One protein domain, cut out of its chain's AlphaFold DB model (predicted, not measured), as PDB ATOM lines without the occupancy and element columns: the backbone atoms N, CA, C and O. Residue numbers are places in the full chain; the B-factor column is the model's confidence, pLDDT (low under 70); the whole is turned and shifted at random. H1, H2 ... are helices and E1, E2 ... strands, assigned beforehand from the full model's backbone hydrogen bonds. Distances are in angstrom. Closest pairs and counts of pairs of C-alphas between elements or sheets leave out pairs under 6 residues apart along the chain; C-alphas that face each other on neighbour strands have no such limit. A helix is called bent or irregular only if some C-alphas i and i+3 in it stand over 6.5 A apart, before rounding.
ATOM      1  N   ALA A   5      47.861  47.349  81.010       91.94
ATOM      2  CA  ALA A   5      46.920  46.588  80.201       91.94
ATOM      3  C   ALA A   5      47.269  46.771  78.728       91.94
ATOM      4  O   ALA A   5      47.422  47.902  78.257       91.94
ATOM      5  N   LEU A   6      47.361  45.662  78.001       93.75
ATOM      6  CA  LEU A   6      47.366  45.694  76.551       93.75
ATOM      7  C   LEU A   6      45.927  45.625  76.058       93.75
ATOM      8  O   LEU A   6      45.181  44.713  76.412       93.75
ATOM      9  N   VAL A   7      45.544  46.574  75.209       94.62
ATOM     10  CA  VAL A   7      44.182  46.663  74.686       94.62
ATOM     11  C   VAL A   7      44.170  46.679  73.161       94.62
ATOM     12  O   VAL A   7      45.009  47.314  72.524       94.62
ATOM     13  N   GLY A   8      43.191  45.992  72.579       93.19
ATOM     14  CA  GLY A   8      42.831  46.098  71.171       93.19
ATOM     15  C   GLY A   8      41.719  47.126  70.984       93.19
ATOM     16  O   GLY A   8      40.689  47.059  71.659       93.19
ATOM     17  N   TYR A   9      41.920  48.067  70.064       94.25
ATOM     18  CA  TYR A   9      40.884  49.020  69.665       94.25
ATOM     19  C   TYR A   9      40.021  48.461  68.538       94.25
ATOM     20  O   TYR A   9      40.478  47.661  67.718       94.25
ATOM     21  N   LEU A  10      38.771  48.914  68.509       93.56
ATOM     22  CA  LEU A  10      37.832  48.607  67.437       93.56
ATOM     23  C   LEU A  10      38.121  49.512  66.232       93.56
ATOM     24  O   LEU A  10      38.825  50.519  66.340       93.56
ATOM     25  N   ASP A  11      37.600  49.156  65.059       93.75
ATOM     26  CA  ASP A  11      37.655  50.072  63.924       93.75
ATOM     27  C   ASP A  11      36.781  51.319  64.165       93.75
ATOM     28  O   ASP A  11      35.889  51.341  65.012       93.75
ATOM     29  N   ASN A  12      37.053  52.384  63.407       93.88
ATOM     30  CA  ASN A  12      36.417  53.688  63.602       93.88
ATOM     31  C   ASN A  12      34.885  53.659  63.473       93.88
ATOM     32  O   ASN A  12      34.206  54.482  64.096       93.88
ATOM     33  N   GLU A  13      34.345  52.754  62.653       94.62
ATOM     34  CA  GLU A  13      32.902  52.620  62.454       94.62
ATOM     35  C   GLU A  13      32.272  52.068  63.730       94.62
ATOM     36  O   GLU A  13      31.403  52.710  64.327       94.62
ATOM     37  N   ILE A  14      32.800  50.949  64.225       93.69
ATOM     38  CA  ILE A  14      32.316  50.327  65.453       93.69
ATOM     39  C   ILE A  14      32.564  51.230  66.669       93.69
ATOM     40  O   ILE A  14      31.682  51.350  67.522       93.69
ATOM     41  N   GLU A  15      33.693  51.942  66.752       94.25
ATOM     42  CA  GLU A  15      33.915  52.915  67.835       94.25
ATOM     43  C   GLU A  15      32.841  54.007  67.871       94.25
ATOM     44  O   GLU A  15      32.403  54.413  68.949       94.25
ATOM     45  N   SER A  16      32.407  54.483  66.703       94.19
ATOM     46  CA  SER A  16      31.341  55.483  66.596       94.19
ATOM     47  C   SER A  16      29.996  54.911  67.049       94.19
ATOM     48  O   SER A  16      29.272  55.576  67.791       94.19
ATOM     49  N   CYS A  17      29.691  53.660  66.688       94.69
ATOM     50  CA  CYS A  17      28.500  52.963  67.174       94.69
ATOM     51  C   CYS A  17      28.483  52.839  68.704       94.69
ATOM     52  O   CYS A  17      27.450  53.082  69.322       94.69
ATOM     53  N   PHE A  18      29.618  52.517  69.328       93.81
ATOM     54  CA  PHE A  18      29.730  52.429  70.788       93.81
ATOM     55  C   PHE A  18      29.543  53.776  71.485       93.81
ATOM     56  O   PHE A  18      28.879  53.837  72.516       93.81
ATOM     57  N   LYS A  19      30.101  54.856  70.925       92.62
ATOM     58  CA  LYS A  19      29.911  56.208  71.472       92.62
ATOM     59  C   LYS A  19      28.440  56.606  71.452       92.62
ATOM     60  O   LYS A  19      27.930  57.051  72.473       92.62
ATOM     61  N   LYS A  20      27.746  56.339  70.342       94.69
ATOM     62  CA  LYS A  20      26.301  56.557  70.250       94.69
ATOM     63  C   LYS A  20      25.522  55.691  71.244       94.69
ATOM     64  O   LYS A  20      24.640  56.189  71.925       94.69
ATOM     65  N   LEU A  21      25.879  54.412  71.384       93.88
ATOM     66  CA  LEU A  21      25.253  53.535  72.376       93.88
ATOM     67  C   LEU A  21      25.415  54.084  73.804       93.88
ATOM     68  O   LEU A  21      24.491  53.986  74.603       93.88
ATOM     69  N   TRP A  22      26.568  54.661  74.146       93.75
ATOM     70  CA  TRP A  22      26.765  55.293  75.452       93.75
ATOM     71  C   TRP A  22      25.867  56.512  75.667       93.75
ATOM     72  O   TRP A  22      25.337  56.664  76.766       93.75
ATOM     73  N   GLU A  23      25.677  57.341  74.640       94.06
ATOM     74  CA  GLU A  23      24.729  58.462  74.661       94.06
ATOM     75  C   GLU A  23      23.295  57.949  74.853       94.06
ATOM     76  O   GLU A  23      22.631  58.335  75.814       94.06
ATOM     77  N   ASP A  24      22.863  56.980  74.040       95.88
ATOM     78  CA  ASP A  24      21.522  56.389  74.114       95.88
ATOM     79  C   ASP A  24      21.245  55.786  75.512       95.88
ATOM     80  O   ASP A  24      20.176  55.984  76.095       95.88
ATOM     81  N   LEU A  25      22.207  55.064  76.101       94.06
ATOM     82  CA  LEU A  25      22.082  54.490  77.451       94.06
ATOM     83  C   LEU A  25      22.016  55.565  78.549       94.06
ATOM     84  O   LEU A  25      21.318  55.375  79.552       94.06
ATOM     85  N   SER A  26      22.737  56.672  78.369       93.00
ATOM     86  CA  SER A  26      22.731  57.819  79.279       93.00
ATOM     87  C   SER A  26      21.383  58.540  79.243       93.00
ATOM     88  O   SER A  26      20.777  58.746  80.299       93.00
ATOM     89  N   GLU A  27      20.860  58.836  78.051       96.31
ATOM     90  CA  GLU A  27      19.566  59.504  77.854       96.31
ATOM     91  C   GLU A  27      18.396  58.684  78.416       96.31
ATOM     92  O   GLU A  27      17.428  59.235  78.946       96.31
ATOM     93  N   ASN A  28      18.507  57.353  78.369       96.00
ATOM     94  CA  ASN A  28      17.513  56.432  78.919       96.00
ATOM     95  C   ASN A  28      17.699  56.134  80.421       96.00
ATOM     96  O   ASN A  28      17.009  55.270  80.961       96.00
ATOM     97  N   ASN A  29      18.591  56.846  81.120       92.75
ATOM     98  CA  ASN A  29      18.876  56.673  82.550       92.75
ATOM     99  C   ASN A  29      19.324  55.249  82.941       92.75
ATOM    100  O   ASN A  29      19.077  54.806  84.063       92.75
ATOM    101  N   ILE A  30      19.988  54.524  82.033       91.12
ATOM    102  CA  ILE A  30      20.496  53.170  82.300       91.12
ATOM    103  C   ILE A  30      21.886  53.242  82.935       91.12
ATOM    104  O   ILE A  30      22.148  52.595  83.949       91.12
ATOM    105  N   THR A  31      22.794  54.027  82.352       88.50
ATOM    106  CA  THR A  31      24.135  54.265  82.903       88.50
ATOM    107  C   THR A  31      24.758  55.523  82.305       88.50
ATOM    108  O   THR A  31      24.587  55.797  81.123       88.50
ATOM    109  N   GLN A  32      25.513  56.270  83.113       87.88
ATOM    110  CA  GLN A  32      26.260  57.462  82.682       87.88
ATOM    111  C   GLN A  32      27.741  57.160  82.389       87.88
ATOM    112  O   GLN A  32      28.494  58.030  81.955       87.88
ATOM    113  N   TYR A  33      28.173  55.910  82.604       84.31
ATOM    114  CA  TYR A  33      29.586  55.528  82.611       84.31
ATOM    115  C   TYR A  33      30.343  55.931  81.337       84.31
ATOM    116  O   TYR A  33      31.448  56.467  81.419       84.31
ATOM    117  N   GLY A  34      29.757  55.680  80.163       83.62
ATOM    118  CA  GLY A  34      30.398  55.966  78.877       83.62
ATOM    119  C   GLY A  34      30.496  57.458  78.538       83.62
ATOM    120  O   GLY A  34      31.379  57.838  77.775       83.62
ATOM    121  N   VAL A  35      29.634  58.295  79.126       87.69
ATOM    122  CA  VAL A  35      29.586  59.746  78.880       87.69
ATOM    123  C   VAL A  35      30.465  60.503  79.879       87.69
ATOM    124  O   VAL A  35      31.266  61.351  79.486       87.69
ATOM    125  N   ASP A  36      30.387  60.155  81.165       87.62
ATOM    126  CA  ASP A  36      31.128  60.848  82.226       87.62
ATOM    127  C   ASP A  36      32.633  60.536  82.201       87.62
ATOM    128  O   ASP A  36      33.470  61.348  82.618       87.62
ATOM    129  N   THR A  37      33.009  59.355  81.699       81.44
ATOM    130  CA  THR A  37      34.402  58.904  81.725       81.44
ATOM    131  C   THR A  37      35.192  59.440  80.530       81.44
ATOM    132  O   THR A  37      35.331  58.792  79.490       81.44
ATOM    133  N   LYS A  38      35.773  60.631  80.700       79.94
ATOM    134  CA  LYS A  38      36.578  61.301  79.665       79.94
ATOM    135  C   LYS A  38      37.752  60.448  79.175       79.94
ATOM    136  O   LYS A  38      38.459  59.815  79.956       79.94
ATOM    137  N   GLY A  39      37.997  60.505  77.867       80.38
ATOM    138  CA  GLY A  39      39.174  59.913  77.225       80.38
ATOM    139  C   GLY A  39      39.128  58.393  77.053       80.38
ATOM    140  O   GLY A  39      40.073  57.832  76.502       80.38
ATOM    141  N   ARG A  40      38.050  57.715  77.474       82.50
ATOM    142  CA  ARG A  40      37.894  56.284  77.205       82.50
ATOM    143  C   ARG A  40      37.418  56.030  75.783       82.50
ATOM    144  O   ARG A  40      36.591  56.748  75.228       82.50
ATOM    145  N   ARG A  41      37.960  54.962  75.212       90.69
ATOM    146  CA  ARG A  41      37.557  54.389  73.930       90.69
ATOM    147  C   ARG A  41      37.071  52.964  74.180       90.69
ATOM    148  O   ARG A  41      37.590  52.324  75.100       90.69
ATOM    149  N   PRO A  42      36.091  52.466  73.416       91.94
ATOM    150  CA  PRO A  42      35.715  51.061  73.480       91.94
ATOM    151  C   PRO A  42      36.921  50.209  73.066       91.94
ATOM    152  O   PRO A  42      37.609  50.509  72.089       91.94
ATOM    153  N   HIS A  43      37.217  49.189  73.857       93.81
ATOM    154  CA  HIS A  43      38.393  48.350  73.679       93.81
ATOM    155  C   HIS A  43      38.131  46.946  74.213       93.81
ATOM    156  O   HIS A  43      37.213  46.731  75.006       93.81
ATOM    157  N   ILE A  44      38.976  46.011  73.793       93.38
ATOM    158  CA  ILE A  44      39.074  44.673  74.368       93.38
ATOM    159  C   ILE A  44      40.417  44.573  75.075       93.38
ATOM    160  O   ILE A  44      41.455  44.813  74.461       93.38
ATOM    161  N   THR A  45      40.402  44.224  76.356       93.62
ATOM    162  CA  THR A  45      41.625  43.861  77.076       93.62
ATOM    163  C   THR A  45      42.150  42.542  76.521       93.62
ATOM    164  O   THR A  45      41.404  41.570  76.441       93.62
ATOM    165  N   ILE A  46      43.413  42.534  76.092       93.25
ATOM    166  CA  ILE A  46      44.099  41.353  75.556       93.25
ATOM    167  C   ILE A  46      44.852  40.630  76.670       93.25
ATOM    168  O   ILE A  46      44.803  39.409  76.700       93.25
ATOM    169  N   ALA A  47      45.537  41.395  77.525       92.38
ATOM    170  CA  ALA A  47      46.319  40.905  78.655       92.38
ATOM    171  C   ALA A  47      46.537  42.031  79.677       92.38
ATOM    172  O   ALA A  47      46.582  43.214  79.301       92.38
ATOM    173  N   ASP A  48      46.733  41.670  80.941       91.38
ATOM    174  CA  ASP A  48      47.196  42.561  82.003       91.38
ATOM    175  C   ASP A  48      48.535  42.111  82.605       91.38
ATOM    176  O   ASP A  48      48.883  40.933  82.607       91.38
ATOM    177  N   TYR A  49      49.314  43.081  83.090       90.75
ATOM    178  CA  TYR A  49      50.654  42.856  83.632       90.75
ATOM    179  C   TYR A  49      50.863  43.666  84.914       90.75
ATOM    180  O   TYR A  49      50.666  44.882  84.926       90.75
ATOM    181  N   ASP A  50      51.329  43.014  85.981       87.25
ATOM    182  CA  ASP A  50      51.615  43.664  87.272       87.25
ATOM    183  C   ASP A  50      52.832  44.600  87.207       87.25
ATOM    184  O   ASP A  50      52.870  45.643  87.864       87.25
ATOM    185  N   ASN A  51      53.850  44.211  86.439       85.31
ATOM    186  CA  ASN A  51      55.076  44.970  86.239       85.31
ATOM    187  C   ASN A  51      55.672  44.650  84.864       85.31
ATOM    188  O   ASN A  51      55.622  43.507  84.414       85.31
ATOM    189  N   LEU A  52      56.245  45.656  84.209       88.38
ATOM    190  CA  LEU A  52      56.666  45.570  82.819       88.38
ATOM    191  C   LEU A  52      57.870  46.485  82.559       88.38
ATOM    192  O   LEU A  52      57.841  47.661  82.914       88.38
ATOM    193  N   ASP A  53      58.891  45.973  81.868       91.75
ATOM    194  CA  ASP A  53      59.850  46.826  81.155       91.75
ATOM    195  C   ASP A  53      59.153  47.387  79.906       91.75
ATOM    196  O   ASP A  53      59.017  46.696  78.891       91.75
ATOM    197  N   SER A  54      58.638  48.615  80.011       91.50
ATOM    198  CA  SER A  54      57.796  49.219  78.975       91.50
ATOM    199  C   SER A  54      58.506  49.367  77.637       91.50
ATOM    200  O   SER A  54      57.887  49.135  76.601       91.50
ATOM    201  N   ASP A  55      59.790  49.721  77.648       94.06
ATOM    202  CA  ASP A  55      60.538  49.993  76.421       94.06
ATOM    203  C   ASP A  55      60.767  48.690  75.656       94.06
ATOM    204  O   ASP A  55      60.456  48.590  74.464       94.06
ATOM    205  N   ARG A  56      61.198  47.645  76.373       95.31
ATOM    206  CA  ARG A  56      61.347  46.304  75.805       95.31
ATOM    207  C   ARG A  56      60.013  45.747  75.309       95.31
ATOM    208  O   ARG A  56      59.952  45.145  74.237       95.31
ATOM    209  N   PHE A  57      58.937  45.931  76.069       95.06
ATOM    210  CA  PHE A  57      57.625  45.413  75.692       95.06
ATOM    211  C   PHE A  57      57.066  46.097  74.443       95.06
ATOM    212  O   PHE A  57      56.547  45.415  73.562       95.06
ATOM    213  N   VAL A  58      57.214  47.420  74.318       95.00
ATOM    214  CA  VAL A  58      56.800  48.171  73.122       95.00
ATOM    215  C   VAL A  58      57.582  47.716  71.886       95.00
ATOM    216  O   VAL A  58      56.987  47.543  70.817       95.00
ATOM    217  N   GLU A  59      58.886  47.460  72.020       96.38
ATOM    218  CA  GLU A  59      59.699  46.905  70.932       96.38
ATOM    219  C   GLU A  59      59.180  45.526  70.492       96.38
ATOM    220  O   GLU A  59      58.985  45.271  69.300       96.38
ATOM    221  N   LEU A  60      58.909  44.641  71.454       96.19
ATOM    222  CA  LEU A  60      58.422  43.289  71.188       96.19
ATOM    223  C   LEU A  60      57.003  43.274  70.615       96.19
ATOM    224  O   LEU A  60      56.744  42.497  69.699       96.19
ATOM    225  N   ILE A  61      56.104  44.137  71.093       95.06
ATOM    226  CA  ILE A  61      54.760  44.318  70.525       95.06
ATOM    227  C   ILE A  61      54.839  44.757  69.074       95.06
ATOM    228  O   ILE A  61      54.148  44.180  68.236       95.06
ATOM    229  N   SER A  62      55.689  45.740  68.776       94.00
ATOM    230  CA  SER A  62      55.823  46.265  67.419       94.00
ATOM    231  C   SER A  62      56.247  45.154  66.460       94.00
ATOM    232  O   SER A  62      55.585  44.944  65.451       94.00
ATOM    233  N   LYS A  63      57.263  44.363  66.833       95.50
ATOM    234  CA  LYS A  63      57.726  43.206  66.046       95.50
ATOM    235  C   LYS A  63      56.688  42.091  65.957       95.50
ATOM    236  O   LYS A  63      56.496  41.490  64.907       95.50
ATOM    237  N   PHE A  64      56.020  41.770  67.065       95.44
ATOM    238  CA  PHE A  64      55.067  40.667  67.092       95.44
ATOM    239  C   PHE A  64      53.829  40.974  66.251       95.44
ATOM    240  O   PHE A  64      53.312  40.068  65.599       95.44
ATOM    241  N   TYR A  65      53.338  42.213  66.249       94.06
ATOM    242  CA  TYR A  65      52.114  42.587  65.542       94.06
ATOM    243  C   TYR A  65      52.330  43.185  64.144       94.06
ATOM    244  O   TYR A  65      51.333  43.376  63.454       94.06
ATOM    245  N   GLU A  66      53.575  43.404  63.701       92.81
ATOM    246  CA  GLU A  66      53.920  44.037  62.412       92.81
ATOM    247  C   GLU A  66      53.158  43.444  61.212       92.81
ATOM    248  O   GLU A  66      52.518  44.177  60.461       92.81
ATOM    249  N   ASP A  67      53.132  42.113  61.098       87.19
ATOM    250  CA  ASP A  67      52.511  41.397  59.972       87.19
ATOM    251  C   ASP A  67      51.132  40.798  60.304       87.19
ATOM    252  O   ASP A  67      50.618  39.930  59.589       87.19
ATOM    253  N   LYS A  68      50.526  41.179  61.436       82.75
ATOM    254  CA  LYS A  68      49.259  40.582  61.881       82.75
ATOM    255  C   LYS A  68      48.065  41.363  61.342       82.75
ATOM    256  O   LYS A  68      47.948  42.573  61.515       82.75
ATOM    257  N   SER A  69      47.138  40.643  60.713       81.12
ATOM    258  CA  SER A  69      45.858  41.199  60.285       81.12
ATOM    259  C   SER A  69      44.970  41.548  61.481       81.12
ATOM    260  O   SER A  69      45.140  41.034  62.589       81.12
ATOM    261  N   ARG A  70      43.966  42.395  61.228       88.44
ATOM    262  CA  ARG A  70      42.855  42.609  62.164       88.44
ATOM    263  C   ARG A  70      42.180  41.271  62.475       88.44
ATOM    264  O   ARG A  70      42.058  40.433  61.585       88.44
ATOM    265  N   VAL A  71      41.735  41.109  63.719       90.88
ATOM    266  CA  VAL A  71      40.992  39.929  64.174       90.88
ATOM    267  C   VAL A  71      39.505  40.230  64.087       90.88
ATOM    268  O   VAL A  71      39.044  41.226  64.646       90.88
ATOM    269  N   ALA A  72      38.755  39.376  63.398       91.50
ATOM    270  CA  ALA A  72      37.304  39.484  63.379       91.50
ATOM    271  C   ALA A  72      36.722  39.036  64.728       91.50
ATOM    272  O   ALA A  72      37.054  37.970  65.251       91.50
ATOM    273  N   ILE A  73      35.823  39.843  65.288       92.50
ATOM    274  CA  ILE A  73      35.152  39.562  66.559       92.50
ATOM    275  C   ILE A  73      33.638  39.689  66.402       92.50
ATOM    276  O   ILE A  73      33.149  40.494  65.612       92.50
ATOM    277  N   ALA A  74      32.892  38.919  67.191       93.44
ATOM    278  CA  ALA A  74      31.443  39.043  67.302       93.44
ATOM    279  C   ALA A  74      31.068  39.337  68.757       93.44
ATOM    280  O   ALA A  74      31.375  38.541  69.641       93.44
ATOM    281  N   LEU A  75      30.414  40.470  69.012       93.19
ATOM    282  CA  LEU A  75      30.057  40.945  70.354       93.19
ATOM    283  C   LEU A  75      28.582  40.641  70.660       93.19
ATOM    284  O   LEU A  75      27.737  41.530  70.649       93.19
ATOM    285  N   ASN A  76      28.271  39.366  70.901       90.81
ATOM    286  CA  ASN A  76      26.884  38.881  70.999       90.81
ATOM    287  C   ASN A  76      26.381  38.688  72.437       90.81
ATOM    288  O   ASN A  76      25.240  38.279  72.639       90.81
ATOM    289  N   ILE A  77      27.231  38.926  73.436       93.19
ATOM    290  CA  ILE A  77      26.907  38.691  74.844       93.19
ATOM    291  C   ILE A  77      26.874  40.036  75.560       93.19
ATOM    292  O   ILE A  77      27.892  40.721  75.615       93.19
ATOM    293  N   LEU A  78      25.725  40.383  76.139       94.06
ATOM    294  CA  LEU A  78      25.581  41.507  77.062       94.06
ATOM    295  C   LEU A  78      25.693  40.997  78.501       94.06
ATOM    296  O   LEU A  78      24.905  40.152  78.928       94.06
ATOM    297  N   GLY A  79      26.669  41.517  79.236       93.38
ATOM    298  CA  GLY A  79      26.907  41.207  80.640       93.38
ATOM    299  C   GLY A  79      26.757  42.430  81.537       93.38
ATOM    300  O   GLY A  79      26.818  43.574  81.083       93.38
ATOM    301  N   THR A  80      26.574  42.173  82.833       92.00
ATOM    302  CA  THR A  80      26.583  43.211  83.864       92.00
ATOM    303  C   THR A  80      27.343  42.764  85.105       92.00
ATOM    304  O   THR A  80      27.244  41.609  85.524       92.00
ATOM    305  N   PHE A  81      28.081  43.685  85.716       88.38
ATOM    306  CA  PHE A  81      28.605  43.504  87.065       88.38
ATOM    307  C   PHE A  81      27.606  44.082  88.066       88.38
ATOM    308  O   PHE A  81      27.508  45.298  88.221       88.38
ATOM    309  N   ILE A  82      26.879  43.207  88.771       85.69
ATOM    310  CA  ILE A  82      25.764  43.582  89.665       85.69
ATOM    311  C   ILE A  82      26.166  44.678  90.664       85.69
ATOM    312  O   ILE A  82      25.420  45.628  90.869       85.69
ATOM    313  N   ASN A  83      27.365  44.579  91.245       85.44
ATOM    314  CA  ASN A  83      27.815  45.503  92.289       85.44
ATOM    315  C   ASN A  83      28.211  46.891  91.767       85.44
ATOM    316  O   ASN A  83      28.218  47.842  92.543       85.44
ATOM    317  N   THR A  84      28.570  47.017  90.487       82.00
ATOM    318  CA  THR A  84      29.007  48.294  89.896       82.00
ATOM    319  C   THR A  84      27.999  48.861  88.900       82.00
ATOM    320  O   THR A  84      28.147  50.006  88.480       82.00
ATOM    321  N   GLY A  85      27.002  48.072  88.484       77.81
ATOM    322  CA  GLY A  85      26.063  48.431  87.419       77.81
ATOM    323  C   GLY A  85      26.720  48.563  86.041       77.81
ATOM    324  O   GLY A  85      26.123  49.113  85.118       77.81
ATOM    325  N   THR A  86      27.963  48.099  85.886       85.56
ATOM    326  CA  THR A  86      28.701  48.207  84.625       85.56
ATOM    327  C   THR A  86      28.128  47.236  83.607       85.56
ATOM    328  O   THR A  86      28.136  46.033  83.848       85.56
ATOM    329  N   LEU A  87      27.713  47.757  82.454       91.75
ATOM    330  CA  LEU A  87      27.374  46.960  81.279       91.75
ATOM    331  C   LEU A  87      28.619  46.728  80.424       91.75
ATOM    332  O   LEU A  87      29.405  47.651  80.206       91.75
ATOM    333  N   PHE A  88      28.779  45.511  79.910       92.50
ATOM    334  CA  PHE A  88      29.842  45.184  78.964       92.50
ATOM    335  C   PHE A  88      29.342  44.250  77.865       92.50
ATOM    336  O   PHE A  88      28.443  43.437  78.078       92.50
ATOM    337  N   LEU A  89      29.953  44.368  76.688       94.25
ATOM    338  CA  LEU A  89      29.767  43.429  75.592       94.25
ATOM    339  C   LEU A  89      30.978  42.504  75.531       94.25
ATOM    340  O   LEU A  89      32.111  42.981  75.463       94.25
ATOM    341  N   ALA A  90      30.743  41.195  75.570       92.81
ATOM    342  CA  ALA A  90      31.799  40.194  75.499       92.81
ATOM    343  C   ALA A  90      31.869  39.552  74.104       92.81
ATOM    344  O   ALA A  90      30.828  39.307  73.478       92.81
ATOM    345  N   PRO A  91      33.084  39.256  73.609       92.81
ATOM    346  CA  PRO A  91      33.246  38.535  72.362       92.81
ATOM    347  C   PRO A  91      32.765  37.090  72.497       92.81
ATOM    348  O   PRO A  91      32.973  36.423  73.509       92.81
ATOM    349  N   THR A  92      32.149  36.580  71.436       91.94
ATOM    350  CA  THR A  92      31.951  35.142  71.257       91.94
ATOM    351  C   THR A  92      33.307  34.513  70.955       91.94
ATOM    352  O   THR A  92      34.000  34.953  70.037       91.94
ATOM    353  N   LEU A  93      33.689  33.489  71.719       88.69
ATOM    354  CA  LEU A  93      34.981  32.828  71.564       88.69
ATOM    355  C   LEU A  93      35.027  32.039  70.245       88.69
ATOM    356  O   LEU A  93      34.510  30.927  70.151       88.69
ATOM    357  N   SER A  94      35.638  32.629  69.219       92.69
ATOM    358  CA  SER A  94      35.950  31.955  67.959       92.69
ATOM    359  C   SER A  94      37.313  31.261  68.042       92.69
ATOM    360  O   SER A  94      38.170  31.631  68.847       92.69
ATOM    361  N   THR A  95      37.553  30.272  67.178       93.31
ATOM    362  CA  THR A  95      38.873  29.629  67.065       93.31
ATOM    363  C   THR A  95      39.968  30.632  66.695       93.31
ATOM    364  O   THR A  95      41.080  30.534  67.205       93.31
ATOM    365  N   GLU A  96      39.658  31.613  65.842       92.81
ATOM    366  CA  GLU A  96      40.593  32.676  65.454       92.81
ATOM    367  C   GLU A  96      40.978  33.549  66.652       92.81
ATOM    368  O   GLU A  96      42.166  33.762  66.893       92.81
ATOM    369  N   LEU A  97      39.991  33.997  67.436       92.62
ATOM    370  CA  LEU A  97      40.224  34.818  68.622       92.62
ATOM    371  C   LEU A  97      40.993  34.041  69.697       92.62
ATOM    372  O   LEU A  97      41.936  34.572  70.277       92.62
ATOM    373  N   LEU A  98      40.646  32.768  69.913       93.19
ATOM    374  CA  LEU A  98      41.368  31.895  70.839       93.19
ATOM    375  C   LEU A  98      42.825  31.692  70.401       93.19
ATOM    376  O   LEU A  98      43.738  31.780  71.216       93.19
ATOM    377  N   HIS A  99      43.068  31.457  69.111       93.50
ATOM    378  CA  HIS A  99      44.424  31.297  68.591       93.50
ATOM    379  C   HIS A  99      45.227  32.605  68.646       93.50
ATOM    380  O   HIS A  99      46.422  32.586  68.935       93.50
ATOM    381  N   PHE A 100      44.587  33.745  68.381       93.62
ATOM    382  CA  PHE A 100      45.191  35.061  68.565       93.62
ATOM    383  C   PHE A 100      45.637  35.270  70.014       93.62
ATOM    384  O   PHE A 100      46.797  35.616  70.238       93.62
ATOM    385  N   HIS A 101      44.742  35.012  70.968       93.06
ATOM    386  CA  HIS A 101      45.007  35.158  72.393       93.06
ATOM    387  C   HIS A 101      46.135  34.215  72.834       93.06
ATOM    388  O   HIS A 101      47.169  34.686  73.297       93.06
ATOM    389  N   ASN A 102      46.051  32.914  72.542       93.75
ATOM    390  CA  ASN A 102      47.105  31.960  72.911       93.75
ATOM    391  C   ASN A 102      48.483  32.348  72.351       93.75
ATOM    392  O   ASN A 102      49.467  32.335  73.082       93.75
ATOM    393  N   ARG A 103      48.567  32.772  71.079       94.31
ATOM    394  CA  ARG A 103      49.844  33.219  70.497       94.31
ATOM    395  C   ARG A 103      50.412  34.455  71.192       94.31
ATOM    396  O   ARG A 103      51.633  34.581  71.251       94.31
ATOM    397  N   HIS A 104      49.559  35.370  71.658       94.69
ATOM    398  CA  HIS A 104      50.000  36.509  72.460       94.69
ATOM    399  C   HIS A 104      50.643  36.014  73.760       94.69
ATOM    400  O   HIS A 104      51.819  36.287  73.998       94.69
ATOM    401  N   HIS A 105      49.916  35.223  74.550       93.69
ATOM    402  CA  HIS A 105      50.409  34.759  75.849       93.69
ATOM    403  C   HIS A 105      51.651  33.875  75.722       93.69
ATOM    404  O   HIS A 105      52.588  34.034  76.499       93.69
ATOM    405  N   ASP A 106      51.736  33.022  74.700       94.19
ATOM    406  CA  ASP A 106      52.927  32.206  74.453       94.19
ATOM    407  C   ASP A 106      54.175  33.055  74.158       94.19
ATOM    408  O   ASP A 106      55.275  32.718  74.611       94.19
ATOM    409  N   TYR A 107      54.016  34.148  73.403       94.88
ATOM    410  CA  TYR A 107      55.118  35.034  73.021       94.88
ATOM    411  C   TYR A 107      55.546  35.958  74.169       94.88
ATOM    412  O   TYR A 107      56.740  36.173  74.367       94.88
ATOM    413  N   PHE A 108      54.589  36.469  74.951       93.69
ATOM    414  CA  PHE A 108      54.829  37.426  76.039       93.69
ATOM    415  C   PHE A 108      54.908  36.792  77.435       93.69
ATOM    416  O   PHE A 108      55.026  37.513  78.422       93.69
ATOM    417  N   LYS A 109      54.930  35.457  77.545       91.06
ATOM    418  CA  LYS A 109      54.984  34.730  78.829       91.06
ATOM    419  C   LYS A 109      56.109  35.156  79.774       91.06
ATOM    420  O   LYS A 109      55.998  34.942  80.973       91.06
ATOM    421  N   GLU A 110      57.193  35.741  79.262       90.12
ATOM    422  CA  GLU A 110      58.281  36.251  80.105       90.12
ATOM    423  C   GLU A 110      57.858  37.421  81.006       90.12
ATOM    424  O   GLU A 110      58.491  37.659  82.031       90.12
ATOM    425  N   PHE A 111      56.780  38.123  80.646       90.25
ATOM    426  CA  PHE A 111      56.198  39.212  81.428       90.25
ATOM    427  C   PHE A 111      55.116  38.724  82.409       90.25
ATOM    428  O   PHE A 111      54.679  39.491  83.267       90.25
ATOM    429  N   ASN A 112      54.727  37.445  82.350       83.94
ATOM    430  CA  ASN A 112      53.755  36.845  83.266       83.94
ATOM    431  C   ASN A 112      54.458  36.386  84.547       83.94
ATOM    432  O   ASN A 112      54.756  35.209  84.739       83.94
TER     433      ASN A 112
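AT A GLANCE: This is residues 5 to 112 of the 118 residues of an uncharacterized protein of Clostridium tagluense (UniProt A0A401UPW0). An elongated, rather open body has a ribbon of two strands, E1 and E2, in its middle. Helices H3 and H4 are at one end, and at the other end are helix H1 with the short H2 and, as a separate piece, the strand hairpin E3 and E4. The 108 printed residues hold four named helices and four named strands, in the order E1, H1, H2, E2, H3, E3, E4, H4, and the class is mixed, helices and strands. There are two sheets of two strands, E1 - E2 and E3 - E4, both antiparallel. The whole is only just loose, close to compact, with a radius of gyration of the C-alphas of 16.0 A, and it spans 45 by 29 by 26 A.

HOW THE PARTS SIT: Strand E1, residues 5 to 9, is the antiparallel neighbour of strand E2, residues 43 to 49, with 161 degrees between their directions. N 6 and O 47 are within hydrogen-bond range at 2.9 A, and so are N 8 and O 44 at 2.8 A. After E1 a tight link leads to helix H1, residues 12 to 27. H1 touches helix H2, residues 33 to 36, with its residues 19 to 26 alone; the closest C-alphas are those of Trp 22 and Gly 34, 5.0 A apart. H1 is apart from E2. Helix H3, residues 54 to 65, follows E2 after a tight link and is apart from E1, H1 and H2. Strands E3, residues 77 to 81, and E4, residues 86 to 90, form a hairpin and are antiparallel at 150 degrees. In it N 79 and O 88 are 2.9 A apart, and N 81 and O 86 are 3.0 A apart, both within hydrogen-bond range. The hairpin's strands are apart from H1, E1 and E2. The closest C-alphas of H2 and E4 are those of Tyr 33 and Thr 86, 7.6 A apart, the one pair of these elements within 8 A. Helix H4, residues 95 to 111, touches no helix, but is near H3, with 12 pairs of C-alphas within 10 A. It has 3 pairs of C-alphas within 8 A of E2, the closest those of Tyr 49 and Phe 111 at 7.0 A. Every O i to N i+4 pair is within hydrogen-bond range in H1 and H3; in H4 it is 11 of 13, and H2 is too short for such a pair.

IN THESE COORDINATES: E1 begins at C-alpha 5, at (46.920, 46.588, 80.201), and ends at Tyr 9. H1, from Asn 12 to Glu 27, is 22.8 A long, and H2 runs from Tyr 33 to Asp 36. E2, from His 43 to Tyr 49, is 16.7 A long and is the longest strand by residues. H3, from Ser 54 at (57.796, 49.219, 78.975) to Tyr 65, is 16.0 A long. E3 runs from Ile 77 to Phe 81 over 13.2 A, and E4 from Thr 86 to Ala 90 over 12.5 A. H4, from Thr 95 to Phe 111, is 24.5 A long and ends with C-alpha 111 at (56.198, 39.212, 81.428). It has a kink of 30 degrees near residue 105 and is irregular, with C-alphas 107 and 110 7.9 A apart.

THE WHOLE: The two C-alphas farthest apart are those of Asn 28 and Glu 110, at 45.5 A, while the first and last printed C-alphas, of Ala 5 and Asn 112, are 12.3 A apart. The one long link, H3 to E3, has 11 residues; H2 to E2 is short but not tight, and the other links are tight. The printed part has no cut. Its mean pLDDT is 91.4, and no printed residue is under 70.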